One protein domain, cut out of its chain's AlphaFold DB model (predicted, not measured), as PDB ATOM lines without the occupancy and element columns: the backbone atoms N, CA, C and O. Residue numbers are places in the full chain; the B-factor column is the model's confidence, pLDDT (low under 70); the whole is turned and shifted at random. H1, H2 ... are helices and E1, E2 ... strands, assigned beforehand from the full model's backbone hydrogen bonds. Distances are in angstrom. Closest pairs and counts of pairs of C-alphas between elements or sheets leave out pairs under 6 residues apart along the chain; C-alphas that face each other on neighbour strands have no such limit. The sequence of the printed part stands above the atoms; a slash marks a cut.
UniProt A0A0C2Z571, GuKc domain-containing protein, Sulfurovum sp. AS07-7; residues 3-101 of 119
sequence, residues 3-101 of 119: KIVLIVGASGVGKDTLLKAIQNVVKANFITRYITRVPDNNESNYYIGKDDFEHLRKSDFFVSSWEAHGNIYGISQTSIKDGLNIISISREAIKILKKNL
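What this domain is: This is residues 3 to 101 of the 119 residues of the protein "GuKc domain-containing protein" of Sulfurovum sp. AS07-7 (UniProt A0A0C2Z571). A small twisted sheet, E3 E2 E5 E4, has H2 over one face and H3 over its edge strand E4 on the other; next to it a parallel strand pair, E1 and E6, has H1 packed on it. A short parallel pairing of residues 29 to 30 with 85 to 86 of E6 ties the stretch before E2 to that pair. The 99 printed residues include three named helices and six named strands, in the order E1 H1 E2 E3 H2 E4 E5 E6 H3; class and larger sheet are mixed. The whole is compact, radius of gyration of the C-alphas 13.2 A, spanning 37 by 30 by 25 A.

How they stand to each other: E2, residues 33 to 35, is parallel to E3, residues 45 to 47, with N 46 and O 33 2.8 A apart, and antiparallel to E5, residues 71 to 76, with N 74 and O 34 at 2.8 A. E5 and E4, residues 62 to 68, form a hairpin, with N 73 and O 66 at 2.8 A. H2, residues 50 to 58, is on this sheet at a height of 9.2 A; H3, residues 91 to 100, is on the opposite face, with C-alphas 68 and 93 closest to E4 at 6.9 A. E3, H2 and E4 form a split strand-helix-strand unit, two strands that run the same way in one sheet but are not neighbours, with H2 between them along the chain and E2 and E5 between them in the sheet; its crossover is right-handed. E1, residues 3 to 9, and E6, residues 83 to 90, are parallel, N 5 and O 85 at 2.8 A. H1, residues 15 to 22, comes closest to E6 at C-alphas 15 and 88, 7.0 A. Every O i to N i+4 pair is within hydrogen-bond range in H1 and H2, 3 of 6 in H3.

Where its parts are: E1 begins at C-alpha 3 (171.977, 210.034, 172.620); H3 ends at C-alpha 100 (175.331, 207.751, 155.723). E6 is 23.1 A long, E1 19.8 A.

The domain as a whole: The printed part has no cut and no long link. pLDDT is under 70 at residues 42 and 95 to 101.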
ATOM      1  N   LYS A   3     170.582 210.460 172.784       85.00
ATOM      2  CA  LYS A   3     171.977 210.034 172.620       85.00
ATOM      3  C   LYS A   3     171.980 208.635 172.024       85.00
ATOM      4  O   LYS A   3     171.243 207.775 172.504       85.00
ATOM      5  N   ILE A   4     172.806 208.391 171.012       83.88
ATOM      6  CA  ILE A   4     172.953 207.065 170.405       83.88
ATOM      7  C   ILE A   4     174.410 206.630 170.517       83.88
ATOM      8  O   ILE A   4     175.318 207.370 170.143       83.88
ATOM      9  N   VAL A   5     174.610 205.417 171.020       84.62
ATOM     10  CA  VAL A   5     175.902 204.746 171.135       84.62
ATOM     11  C   VAL A   5     175.871 203.479 170.290       84.62
ATOM     12  O   VAL A   5     175.000 202.625 170.458       84.62
ATOM     13  N   LEU A   6     176.849 203.346 169.394       83.88
ATOM     14  CA  LEU A   6     177.039 202.130 168.608       83.88
ATOM     15  C   LEU A   6     178.098 201.250 169.262       83.88
ATOM     16  O   LEU A   6     179.255 201.645 169.385       83.88
ATOM     17  N   ILE A   7     177.711 200.033 169.621       83.25
ATOM     18  CA  ILE A   7     178.610 199.003 170.133       83.25
ATOM     19  C   ILE A   7     179.109 198.198 168.948       83.25
ATOM     20  O   ILE A   7     178.334 197.515 168.279       83.25
ATOM     21  N   VAL A   8     180.411 198.283 168.673       81.69
ATOM     22  CA  VAL A   8     180.968 197.728 167.439       81.69
ATOM     23  C   VAL A   8     182.098 196.753 167.698       81.69
ATOM     24  O   VAL A   8     183.064 197.046 168.394       81.69
ATOM     25  N   GLY A   9     182.014 195.605 167.038       75.25
ATOM     26  CA  GLY A   9     182.981 194.523 167.121       75.25
ATOM     27  C   GLY A   9     182.744 193.497 166.018       75.25
ATOM     28  O   GLY A   9     181.667 193.468 165.419       75.25
ATOM     29  N   ALA A  10     183.746 192.663 165.727       72.88
ATOM     30  CA  ALA A  10     183.594 191.602 164.725       72.88
ATOM     31  C   ALA A  10     182.489 190.613 165.144       72.88
ATOM     32  O   ALA A  10     182.044 190.616 166.299       72.88
ATOM     33  N   SER A  11     181.996 189.799 164.213       70.12
ATOM     34  CA  SER A  11     181.092 188.709 164.596       70.12
ATOM     35  C   SER A  11     181.793 187.776 165.595       70.12
ATOM     36  O   SER A  11     183.004 187.586 165.510       70.12
ATOM     37  N   GLY A  12     181.063 187.278 166.593       71.62
ATOM     38  CA  GLY A  12     181.603 186.350 167.596       71.62
ATOM     39  C   GLY A  12     182.499 186.947 168.694       71.62
ATOM     40  O   GLY A  12     182.893 186.219 169.595       71.62
ATOM     41  N   VAL A  13     182.794 188.257 168.714       77.00
ATOM     42  CA  VAL A  13     183.667 188.857 169.762       77.00
ATOM     43  C   VAL A  13     183.000 189.029 171.137       77.00
ATOM     44  O   VAL A  13     183.587 189.644 172.023       77.00
ATOM     45  N   GLY A  14     181.765 188.548 171.309       77.81
ATOM     46  CA  GLY A  14     181.023 188.646 172.568       77.81
ATOM     47  C   GLY A  14     180.232 189.944 172.771       77.81
ATOM     48  O   GLY A  14     179.962 190.304 173.913       77.81
ATOM     49  N   LYS A  15     179.842 190.654 171.697       82.31
ATOM     50  CA  LYS A  15     178.985 191.856 171.804       82.31
ATOM     51  C   LYS A  15     177.679 191.558 172.536       82.31
ATOM     52  O   LYS A  15     177.308 192.306 173.429       82.31
ATOM     53  N   ASP A  16     177.017 190.460 172.190       82.75
ATOM     54  CA  ASP A  16     175.726 190.092 172.776       82.75
ATOM     55  C   ASP A  16     175.870 189.719 174.252       82.75
ATOM     56  O   ASP A  16     175.047 190.110 175.073       82.75
ATOM     57  N   THR A  17     176.969 189.053 174.617       83.62
ATOM     58  CA  THR A  17     177.324 188.798 176.018       83.62
ATOM     59  C   THR A  17     177.550 190.101 176.783       83.62
ATOM     60  O   THR A  17     177.015 190.262 177.877       83.62
ATOM     61  N   LEU A  18     178.290 191.055 176.206       84.19
ATOM     62  CA  LEU A  18     178.496 192.372 176.812       84.19
ATOM     63  C   LEU A  18     177.168 193.113 176.994       84.19
ATOM     64  O   LEU A  18     176.908 193.611 178.083       84.19
ATOM     65  N   LEU A  19     176.321 193.155 175.961       84.81
ATOM     66  CA  LEU A  19     175.000 193.785 176.033       84.81
ATOM     67  C   LEU A  19     174.140 193.155 177.132       84.81
ATOM     68  O   LEU A  19     173.597 193.881 177.960       84.81
ATOM     69  N   LYS A  20     174.088 191.820 177.201       85.38
ATOM     70  CA  LYS A  20     173.376 191.084 178.257       85.38
ATOM     71  C   LYS A  20     173.912 191.394 179.658       85.38
ATOM     72  O   LYS A  20     173.133 191.418 180.604       85.38
ATOM     73  N   ALA A  21     175.214 191.640 179.802       86.88
ATOM     74  CA  ALA A  21     175.811 192.005 181.085       86.88
ATOM     75  C   ALA A  21     175.470 193.448 181.494       86.88
ATOM     76  O   ALA A  21     175.144 193.699 182.652       86.88
ATOM     77  N   ILE A  22     175.511 194.398 180.553       87.44
ATOM     78  CA  ILE A  22     175.293 195.820 180.864       87.44
ATOM     79  C   ILE A  22     173.816 196.216 180.902       87.44
ATOM     80  O   ILE A  22     173.495 197.224 181.529       87.44
ATOM     81  N   GLN A  23     172.909 195.451 180.280       88.50
ATOM     82  CA  GLN A  23     171.482 195.808 180.214       88.50
ATOM     83  C   GLN A  23     170.812 195.927 181.586       88.50
ATOM     84  O   GLN A  23     169.875 196.699 181.743       88.50
ATOM     85  N   ASN A  24     171.325 195.201 182.584       86.88
ATOM     86  CA  ASN A  24     170.807 195.230 183.952       86.88
ATOM     87  C   ASN A  24     171.468 196.312 184.823       86.88
ATOM     88  O   ASN A  24     171.041 196.533 185.950       86.88
ATOM     89  N   VAL A  25     172.521 196.963 184.322       89.56
ATOM     90  CA  VAL A  25     173.340 197.923 185.083       89.56
ATOM     91  C   VAL A  25     173.170 199.341 184.542       89.56
ATOM     92  O   VAL A  25     173.203 200.313 185.294       89.56
ATOM     93  N   VAL A  26     172.973 199.478 183.231       89.75
ATOM     94  CA  VAL A  26     172.873 200.764 182.548       89.75
ATOM     95  C   VAL A  26     171.422 201.039 182.182       89.75
ATOM     96  O   VAL A  26     170.809 200.296 181.418       89.75
ATOM     97  N   LYS A  27     170.886 202.171 182.654       93.56
ATOM     98  CA  LYS A  27     169.582 202.679 182.213       93.56
ATOM     99  C   LYS A  27     169.693 203.226 180.786       93.56
ATOM    100  O   LYS A  27     169.956 204.411 180.581       93.56
ATOM    101  N   ALA A  28     169.504 202.350 179.807       92.12
ATOM    102  CA  ALA A  28     169.522 202.668 178.385       92.12
ATOM    103  C   ALA A  28     168.436 201.898 177.627       92.12
ATOM    104  O   ALA A  28     167.961 200.850 178.060       92.12
ATOM    105  N   ASN A  29     168.063 202.421 176.466       93.94
ATOM    106  CA  ASN A  29     167.216 201.753 175.495       93.94
ATOM    107  C   ASN A  29     168.093 200.903 174.563       93.94
ATOM    108  O   ASN A  29     168.833 201.438 173.738       93.94
ATOM    109  N   PHE A  30     168.034 199.581 174.707       92.50
ATOM    110  CA  PHE A  30     168.751 198.638 173.848       92.50
ATOM    111  C   PHE A  30     167.911 198.345 172.606       92.50
ATOM    112  O   PHE A  30     166.806 197.819 172.709       92.50
ATOM    113  N   ILE A  31     168.419 198.715 171.432       91.94
ATOM    114  CA  ILE A  31     167.648 198.663 170.189       91.94
ATOM    115  C   ILE A  31     167.846 197.329 169.476       91.94
ATOM    116  O   ILE A  31     168.960 196.959 169.089       91.94
ATOM    117  N   THR A  32     166.726 196.659 169.225       92.12
ATOM    118  CA  THR A  32     166.626 195.483 168.361       92.12
ATOM    119  C   THR A  32     166.507 195.920 166.900       92.12
ATOM    120  O   THR A  32     165.698 196.783 166.562       92.12
ATOM    121  N   ARG A  33     167.315 195.328 166.017       92.38
ATOM    122  CA  ARG A  33     167.316 195.629 164.575       92.38
ATOM    123  C   ARG A  33     166.368 194.710 163.815       92.38
ATOM    124  O   ARG A  33     166.199 193.553 164.193       92.38
ATOM    125  N   TYR A  34     165.837 195.208 162.706       94.62
ATOM    126  CA  TYR A  34     165.180 194.401 161.681       94.62
ATOM    127  C   TYR A  34     166.234 193.826 160.749       94.62
ATOM    128  O   TYR A  34     167.135 194.558 160.338       94.62
ATOM    129  N   ILE A  35     166.161 192.532 160.446       93.81
ATOM    130  CA  ILE A  35     167.149 191.855 159.605       93.81
ATOM    131  C   ILE A  35     166.448 190.853 158.688       93.81
ATOM    132  O   ILE A  35     165.631 190.058 159.146       93.81
ATOM    133  N   THR A  36     166.828 190.830 157.409       94.38
ATOM    134  CA  THR A  36     166.317 189.848 156.431       94.38
ATOM    135  C   THR A  36     166.958 188.466 156.534       94.38
ATOM    136  O   THR A  36     166.742 187.600 155.689       94.38
ATOM    137  N   ARG A  37     167.811 188.275 157.538       88.12
ATOM    138  CA  ARG A  37     168.510 187.027 157.818       88.12
ATOM    139  C   ARG A  37     167.598 186.158 158.662       88.12
ATOM    140  O   ARG A  37     167.124 186.627 159.695       88.12
ATOM    141  N   VAL A  38     167.417 184.901 158.264       80.81
ATOM    142  CA  VAL A  38     166.723 183.911 159.097       80.81
ATOM    143  C   VAL A  38     167.367 183.916 160.493       80.81
ATOM    144  O   VAL A  38     168.600 183.860 160.581       80.81
ATOM    145  N   PRO A  39     166.572 184.066 161.565       75.50
ATOM    146  CA  PRO A  39     167.103 184.218 162.909       75.50
ATOM    147  C   PRO A  39     167.872 182.965 163.331       75.50
ATOM    148  O   PRO A  39     167.533 181.846 162.947       75.50
ATOM    149  N   ASP A  40     168.909 183.167 164.139       74.56
ATOM    150  CA  ASP A  40     169.592 182.106 164.874       74.56
ATOM    151  C   ASP A  40     169.449 182.355 166.384       74.56
ATOM    152  O   ASP A  40     168.916 183.375 166.818       74.56
ATOM    153  N   ASN A  41     169.922 181.420 167.206       70.00
ATOM    154  CA  ASN A  41     169.823 181.537 168.665       70.00
ATOM    155  C   ASN A  41     170.861 182.499 169.284       70.00
ATOM    156  O   ASN A  41     170.934 182.604 170.510       70.00
ATOM    157  N   ASN A  42     171.694 183.169 168.480       65.06
ATOM    158  CA  ASN A  42     172.855 183.907 168.980       65.06
ATOM    159  C   ASN A  42     172.588 185.406 169.162       65.06
ATOM    160  O   ASN A  42     173.189 186.017 170.048       65.06
ATOM    161  N   GLU A  43     171.695 186.001 168.367       72.12
ATOM    162  CA  GLU A  43     171.465 187.449 168.325       72.12
ATOM    163  C   GLU A  43     169.971 187.789 168.429       72.12
ATOM    164  O   GLU A  43     169.124 187.159 167.804       72.12
ATOM    165  N   SER A  44     169.626 188.815 169.213       80.19
ATOM    166  CA  SER A  44     168.258 189.342 169.237       80.19
ATOM    167  C   SER A  44     168.025 190.266 168.043       80.19
ATOM    168  O   SER A  44     168.639 191.331 167.932       80.19
ATOM    169  N   ASN A  45     167.096 189.883 167.169       89.31
ATOM    170  CA  ASN A  45     166.658 190.678 166.025       89.31
ATOM    171  C   ASN A  45     165.178 190.439 165.699       89.31
ATOM    172  O   ASN A  45     164.624 189.387 166.010       89.31
ATOM    173  N   TYR A  46     164.556 191.398 165.016       92.62
ATOM    174  CA  TYR A  46     163.289 191.181 164.328       92.62
ATOM    175  C   TYR A  46     163.590 190.601 162.950       92.62
ATOM    176  O   TYR A  46     164.220 191.253 162.117       92.62
ATOM    177  N   TYR A  47     163.197 189.352 162.721       93.88
ATOM    178  CA  TYR A  47     163.225 188.786 161.377       93.88
ATOM    179  C   TYR A  47     162.119 189.405 160.521       93.88
ATOM    180  O   TYR A  47     161.007 189.617 161.003       93.88
ATOM    181  N   ILE A  48     162.430 189.686 159.260       95.31
ATOM    182  CA  ILE A  48     161.478 190.201 158.278       95.31
ATOM    183  C   ILE A  48     161.870 189.718 156.878       95.31
ATOM    184  O   ILE A  48     163.054 189.616 156.569       95.31
ATOM    185  N   GLY A  49     160.894 189.401 156.026       96.06
ATOM    186  CA  GLY A  49     161.165 189.045 154.632       96.06
ATOM    187  C   GLY A  49     161.802 190.204 153.858       96.06
ATOM    188  O   GLY A  49     161.651 191.367 154.228       96.06
ATOM    189  N   LYS A  50     162.519 189.905 152.766       95.31
ATOM    190  CA  LYS A  50     163.131 190.951 151.922       95.31
ATOM    191  C   LYS A  50     162.080 191.882 151.315       95.31
ATOM    192  O   LYS A  50     162.261 193.093 151.371       95.31
ATOM    193  N   ASP A  51     160.982 191.329 150.807       96.06
ATOM    194  CA  ASP A  51     159.922 192.121 150.175       96.06
ATOM    195  C   ASP A  51     159.250 193.055 151.194       96.06
ATOM    196  O   ASP A  51     159.167 194.262 150.971       96.06
ATOM    197  N   ASP A  52     158.885 192.536 152.370       97.25
ATOM    198  CA  ASP A  52     158.321 193.340 153.464       97.25
ATOM    199  C   ASP A  52     159.295 194.415 153.959       97.25
ATOM    200  O   ASP A  52     158.896 195.550 154.226       97.25
ATOM    201  N   PHE A  53     160.590 194.091 154.050       97.50
ATOM    202  CA  PHE A  53     161.611 195.072 154.404       97.50
ATOM    203  C   PHE A  53     161.625 196.226 153.399       97.50
ATOM    204  O   PHE A  53     161.667 197.390 153.796       97.50
ATOM    205  N   GLU A  54     161.574 195.922 152.103       96.12
ATOM    206  CA  GLU A  54     161.548 196.928 151.042       96.12
ATOM    207  C   GLU A  54     160.284 197.788 151.077       96.12
ATOM    208  O   GLU A  54     160.360 199.001 150.862       96.12
ATOM    209  N   HIS A  55     159.134 197.199 151.407       97.19
ATOM    210  CA  HIS A  55     157.906 197.953 151.641       97.19
ATOM    211  C   HIS A  55     158.060 198.942 152.803       97.19
ATOM    212  O   HIS A  55     157.763 200.125 152.633       97.19
ATOM    213  N   LEU A  56     158.603 198.500 153.943       96.31
ATOM    214  CA  LEU A  56     158.866 199.369 155.094       96.31
ATOM    215  C   LEU A  56     159.914 200.448 154.784       96.31
ATOM    216  O   LEU A  56     159.788 201.593 155.217       96.31
ATOM    217  N   ARG A  57     160.948 200.112 154.007       90.94
ATOM    218  CA  ARG A  57     161.974 201.070 153.582       90.94
ATOM    219  C   ARG A  57     161.378 202.191 152.732       90.94
ATOM    220  O   ARG A  57     161.746 203.340 152.931       90.94
ATOM    221  N   LYS A  58     160.450 201.868 151.825       93.75
ATOM    222  CA  LYS A  58     159.750 202.847 150.972       93.75
ATOM    223  C   LYS A  58     158.730 203.698 151.726       93.75
ATOM    224  O   LYS A  58     158.379 204.765 151.241       93.75
ATOM    225  N   SER A  59     158.251 203.234 152.877       92.12
ATOM    226  CA  SER A  59     157.327 203.982 153.735       92.12
ATOM    227  C   SER A  59     158.049 204.792 154.820       92.12
ATOM    228  O   SER A  59     157.452 205.074 155.859       92.12
ATOM    229  N   ASP A  60     159.345 205.064 154.642       89.31
ATOM    230  CA  ASP A  60     160.210 205.750 155.606       89.31
ATOM    231  C   ASP A  60     160.220 205.116 157.009       89.31
ATOM    232  O   ASP A  60     160.543 205.766 157.991       89.31
ATOM    233  N   PHE A  61     159.907 203.828 157.173       91.56
ATOM    234  CA  PHE A  61     159.812 203.212 158.506       91.56
ATOM    235  C   PHE A  61     161.154 203.191 159.268       91.56
ATOM    236  O   PHE A  61     161.193 203.200 160.506       91.56
ATOM    237  N   PHE A  62     162.272 203.156 158.537       87.81
ATOM    238  CA  PHE A  62     163.614 203.049 159.101       87.81
ATOM    239  C   PHE A  62     164.319 204.405 159.167       87.81
ATOM    240  O   PHE A  62     164.425 205.098 158.164       87.81
ATOM    241  N   VAL A  63     164.914 204.729 160.321       85.75
ATOM    242  CA  VAL A  63     165.835 205.879 160.440       85.75
ATOM    243  C   VAL A  63     167.160 205.609 159.726       85.75
ATOM    244  O   VAL A  63     167.841 206.519 159.268       85.75
ATOM    245  N   SER A  64     167.545 204.337 159.642       87.19
ATOM    246  CA  SER A  64     168.708 203.897 158.887       87.19
ATOM    247  C   SER A  64     168.505 202.457 158.452       87.19
ATOM    248  O   SER A  64     168.078 201.615 159.245       87.19
ATOM    249  N   SER A  65     168.892 202.165 157.215       89.38
ATOM    250  CA  SER A  65     169.034 200.801 156.713       89.38
ATOM    251  C   SER A  65     170.363 200.632 155.981       89.38
ATOM    252  O   SER A  65     170.949 201.607 155.505       89.38
ATOM    253  N   TRP A  66     170.896 199.413 155.969       89.62
ATOM    254  CA  TRP A  66     172.135 199.078 155.269       89.62
ATOM    255  C   TRP A  66     172.167 197.603 154.881       89.62
ATOM    256  O   TRP A  66     171.463 196.778 155.459       89.62
ATOM    257  N   GLU A  67     173.039 197.268 153.936       89.56
ATOM    258  CA  GLU A  67     173.247 195.897 153.480       89.56
ATOM    259  C   GLU A  67     174.615 195.380 153.920       89.56
ATOM    260  O   GLU A  67     175.623 196.081 153.830       89.56
ATOM    261  N   ALA A  68     174.663 194.141 154.401       84.88
ATOM    262  CA  ALA A  68     175.905 193.446 154.709       84.88
ATOM    263  C   ALA A  68     175.709 191.933 154.576       84.88
ATOM    264  O   ALA A  68     174.680 191.393 154.976       84.88
ATOM    265  N   HIS A  69     176.706 191.232 154.031       84.44
ATOM    266  CA  HIS A  69     176.693 189.766 153.910       84.44
ATOM    267  C   HIS A  69     175.401 189.201 153.273       84.44
ATOM    268  O   HIS A  69     174.869 188.195 153.736       84.44
ATOM    269  N   GLY A  70     174.856 189.874 152.252       87.88
ATOM    270  CA  GLY A  70     173.635 189.448 151.549       87.88
ATOM    271  C   GLY A  70     172.318 189.651 152.313       87.88
ATOM    272  O   GLY A  70     171.264 189.226 151.827       87.88
ATOM    273  N   ASN A  71     172.369 190.300 153.482       91.44
ATOM    274  CA  ASN A  71     171.216 190.627 154.315       91.44
ATOM    275  C   ASN A  71     171.035 192.140 154.439       91.44
ATOM    276  O   ASN A  71     172.010 192.897 154.424       91.44
ATOM    277  N   ILE A  72     169.785 192.559 154.612       92.94
ATOM    278  CA  ILE A  72     169.406 193.950 154.841       92.94
ATOM    279  C   ILE A  72     169.106 194.128 156.325       92.94
ATOM    280  O   ILE A  72     168.489 193.266 156.951       92.94
ATOM    281  N   TYR A  73     169.576 195.237 156.879       92.56
ATOM    282  CA  TYR A  73     169.446 195.609 158.277       92.56
ATOM    283  C   TYR A  73     168.731 196.950 158.374       92.56
ATOM    284  O   TYR A  73     168.999 197.847 157.574       92.56
ATOM    285  N   GLY A  74     167.870 197.111 159.374       92.31
ATOM    286  CA  GLY A  74     167.098 198.329 159.596       92.31
ATOM    287  C   GLY A  74     166.945 198.668 161.076       92.31
ATOM    288  O   GLY A  74     166.791 197.785 161.922       92.31
ATOM    289  N   ILE A  75     166.974 199.961 161.387       91.94
ATOM    290  CA  ILE A  75     166.620 200.519 162.698       91.94
ATOM    291  C   ILE A  75     165.330 201.312 162.508       91.94
ATOM    292  O   ILE A  75     165.308 202.231 161.690       91.94
ATOM    293  N   SER A  76     164.251 200.955 163.211       93.38
ATOM    294  CA  SER A  76     162.979 201.671 163.059       93.38
ATOM    295  C   SER A  76     163.062 203.060 163.686       93.38
ATOM    296  O   SER A  76     163.704 203.235 164.725       93.38
ATOM    297  N   GLN A  77     162.375 204.039 163.098       86.56
ATOM    298  CA  GLN A  77     162.272 205.379 163.686       86.56
ATOM    299  C   GLN A  77     161.713 205.329 165.118       86.56
ATOM    300  O   GLN A  77     162.239 205.963 166.028       86.56
ATOM    301  N   THR A  78     160.696 204.493 165.335       91.19
ATOM    302  CA  THR A  78     159.996 204.333 166.620       91.19
ATOM    303  C   THR A  78     160.828 203.656 167.708       91.19
ATOM    304  O   THR A  78     160.457 203.703 168.881       91.19
ATOM    305  N   SER A  79     161.947 203.016 167.351       93.50
ATOM    306  CA  SER A  79     162.836 202.384 168.331       93.50
ATOM    307  C   SER A  79     163.715 203.389 169.072       93.50
ATOM    308  O   SER A  79     164.181 203.076 170.167       93.50
ATOM    309  N   ILE A  80     163.930 204.585 168.512       89.06
ATOM    310  CA  ILE A  80     164.737 205.643 169.120       89.06
ATOM    311  C   ILE A  80     163.907 206.361 170.182       89.06
ATOM    312  O   ILE A  80     162.802 206.827 169.917       89.06
ATOM    313  N   LYS A  81     164.454 206.471 171.393       91.00
ATOM    314  CA  LYS A  81     163.792 207.113 172.534       91.00
ATOM    315  C   LYS A  81     164.623 208.261 173.084       91.00
ATOM    316  O   LYS A  81     165.833 208.337 172.861       91.00
ATOM    317  N   ASP A  82     163.980 209.125 173.860       88.19
ATOM    318  CA  ASP A  82     164.694 210.093 174.686       88.19
ATOM    319  C   ASP A  82     165.647 209.393 175.665       88.19
ATOM    320  O   ASP A  82     165.324 208.357 176.250       88.19
ATOM    321  N   GLY A  83     166.833 209.972 175.853       89.50
ATOM    322  CA  GLY A  83     167.893 209.388 176.669       89.50
ATOM    323  C   GLY A  83     168.904 208.583 175.850       89.50
ATOM    324  O   GLY A  83     169.170 208.887 174.687       89.50
ATOM    325  N   LEU A  84     169.538 207.603 176.497       89.25
ATOM    326  CA  LEU A  84     170.617 206.804 175.915       89.25
ATOM    327  C   LEU A  84     170.060 205.606 175.139       89.25
ATOM    328  O   LEU A  84     169.365 204.773 175.708       89.25
ATOM    329  N   ASN A  85     170.426 205.494 173.866       89.25
ATOM    330  CA  ASN A  85     170.089 204.390 172.976       89.25
ATOM    331  C   ASN A  85     171.362 203.622 172.620       89.25
ATOM    332  O   ASN A  85     172.351 204.226 172.208       89.25
ATOM    333  N   ILE A  86     171.342 202.300 172.760       90.19
ATOM    334  CA  ILE A  86     172.485 201.428 172.488       90.19
ATOM    335  C   ILE A  86     172.130 200.501 171.329       90.19
ATOM    336  O   ILE A  86     171.128 199.790 171.382       90.19
ATOM    337  N   ILE A  87     172.971 200.490 170.295       87.31
ATOM    338  CA  ILE A  87     172.786 199.661 169.100       87.31
ATOM    339  C   ILE A  87     174.056 198.847 168.862       87.31
ATOM    340  O   ILE A  87     175.131 199.410 168.668       87.31
ATOM    341  N   SER A  88     173.954 197.520 168.863       86.56
ATOM    342  CA  SER A  88     175.072 196.651 168.469       86.56
ATOM    343  C   SER A  88     175.129 196.526 166.954       86.56
ATOM    344  O   SER A  88     174.103 196.312 166.319       86.56
ATOM    345  N   ILE A  89     176.317 196.660 166.367       84.62
ATOM    346  CA  ILE A  89     176.560 196.460 164.932       84.62
ATOM    347  C   ILE A  89     177.917 195.776 164.702       84.62
ATOM    348  O   ILE A  89     178.787 195.739 165.580       84.62
ATOM    349  N   SER A  90     178.129 195.215 163.511       79.94
ATOM    350  CA  SER A  90     179.435 194.672 163.122       79.94
ATOM    351  C   SER A  90     180.404 195.775 162.659       79.94
ATOM    352  O   SER A  90     179.993 196.897 162.347       79.94
ATOM    353  N   ARG A  91     181.715 195.491 162.611       73.88
ATOM    354  CA  ARG A  91     182.720 196.476 162.145       73.88
ATOM    355  C   ARG A  91     182.517 196.859 160.682       73.88
ATOM    356  O   ARG A  91     182.825 197.982 160.292       73.88
ATOM    357  N   GLU A  92     182.012 195.931 159.891       73.75
ATOM    358  CA  GLU A  92     181.690 196.096 158.481       73.75
ATOM    359  C   GLU A  92     180.566 197.130 158.322       73.75
ATOM    360  O   GLU A  92     180.687 198.051 157.514       73.75
ATOM    361  N   ALA A  93     179.550 197.065 159.191       75.19
ATOM    362  CA  ALA A  93     178.447 198.020 159.219       75.19
ATOM    363  C   ALA A  93     178.893 199.453 159.561       75.19
ATOM    364  O   ALA A  93     178.334 200.395 159.005       75.19
ATOM    365  N   ILE A  94     179.936 199.656 160.390       73.69
ATOM    366  CA  ILE A  94     180.472 201.010 160.658       73.69
ATOM    367  C   ILE A  94     180.848 201.718 159.362       73.69
ATOM    368  O   ILE A  94     180.585 202.909 159.232       73.69
ATOM    369  N   LYS A  95     181.537 201.036 158.440       69.69
ATOM    370  CA  LYS A  95     182.053 201.695 157.229       69.69
ATOM    371  C   LYS A  95     180.910 202.229 156.369       69.69
ATOM    372  O   LYS A  95     181.062 203.271 155.740       69.69
ATOM    373  N   ILE A  96     179.784 201.523 156.382       68.06
ATOM    374  CA  ILE A  96     178.577 201.868 155.638       68.06
ATOM    375  C   ILE A  96     177.816 202.979 156.370       68.06
ATOM    376  O   ILE A  96     177.523 204.015 155.786       68.06
ATOM    377  N   LEU A  97     177.598 202.825 157.678       67.62
ATOM    378  CA  LEU A  97     176.876 203.803 158.494       67.62
ATOM    379  C   LEU A  97     177.620 205.139 158.615       67.62
ATOM    380  O   LEU A  97     176.986 206.183 158.567       67.62
ATOM    381  N   LYS A  98     178.958 205.138 158.675       63.78
ATOM    382  CA  LYS A  98     179.766 206.371 158.654       63.78
ATOM    383  C   LYS A  98     179.616 207.181 157.368       63.78
ATOM    384  O   LYS A  98     179.793 208.391 157.416       63.78
ATOM    385  N   LYS A  99     179.334 206.539 156.229       55.00
ATOM    386  CA  LYS A  99     179.063 207.258 154.974       55.00
ATOM    387  C   LYS A  99     177.678 207.909 154.970       55.00
ATOM    388  O   LYS A  99     177.495 208.890 154.264       55.00
ATOM    389  N   ASN A 100     176.746 207.385 155.768       50.19
ATOM    390  CA  ASN A 100     175.331 207.751 155.723       50.19
ATOM    391  C   ASN A 100     174.860 208.581 156.933       50.19
ATOM    392  O   ASN A 100     173.790 209.177 156.872       50.19
ATOM    393  N   LEU A 101     175.620 208.634 158.035       49.78
ATOM    394  CA  LEU A 101     175.215 209.290 159.284       49.78
ATOM    395  C   LEU A 101     176.251 210.332 159.728       49.78
ATOM    396  O   LEU A 101     177.329 209.986 160.210       49.78
TER     397      LEU A 101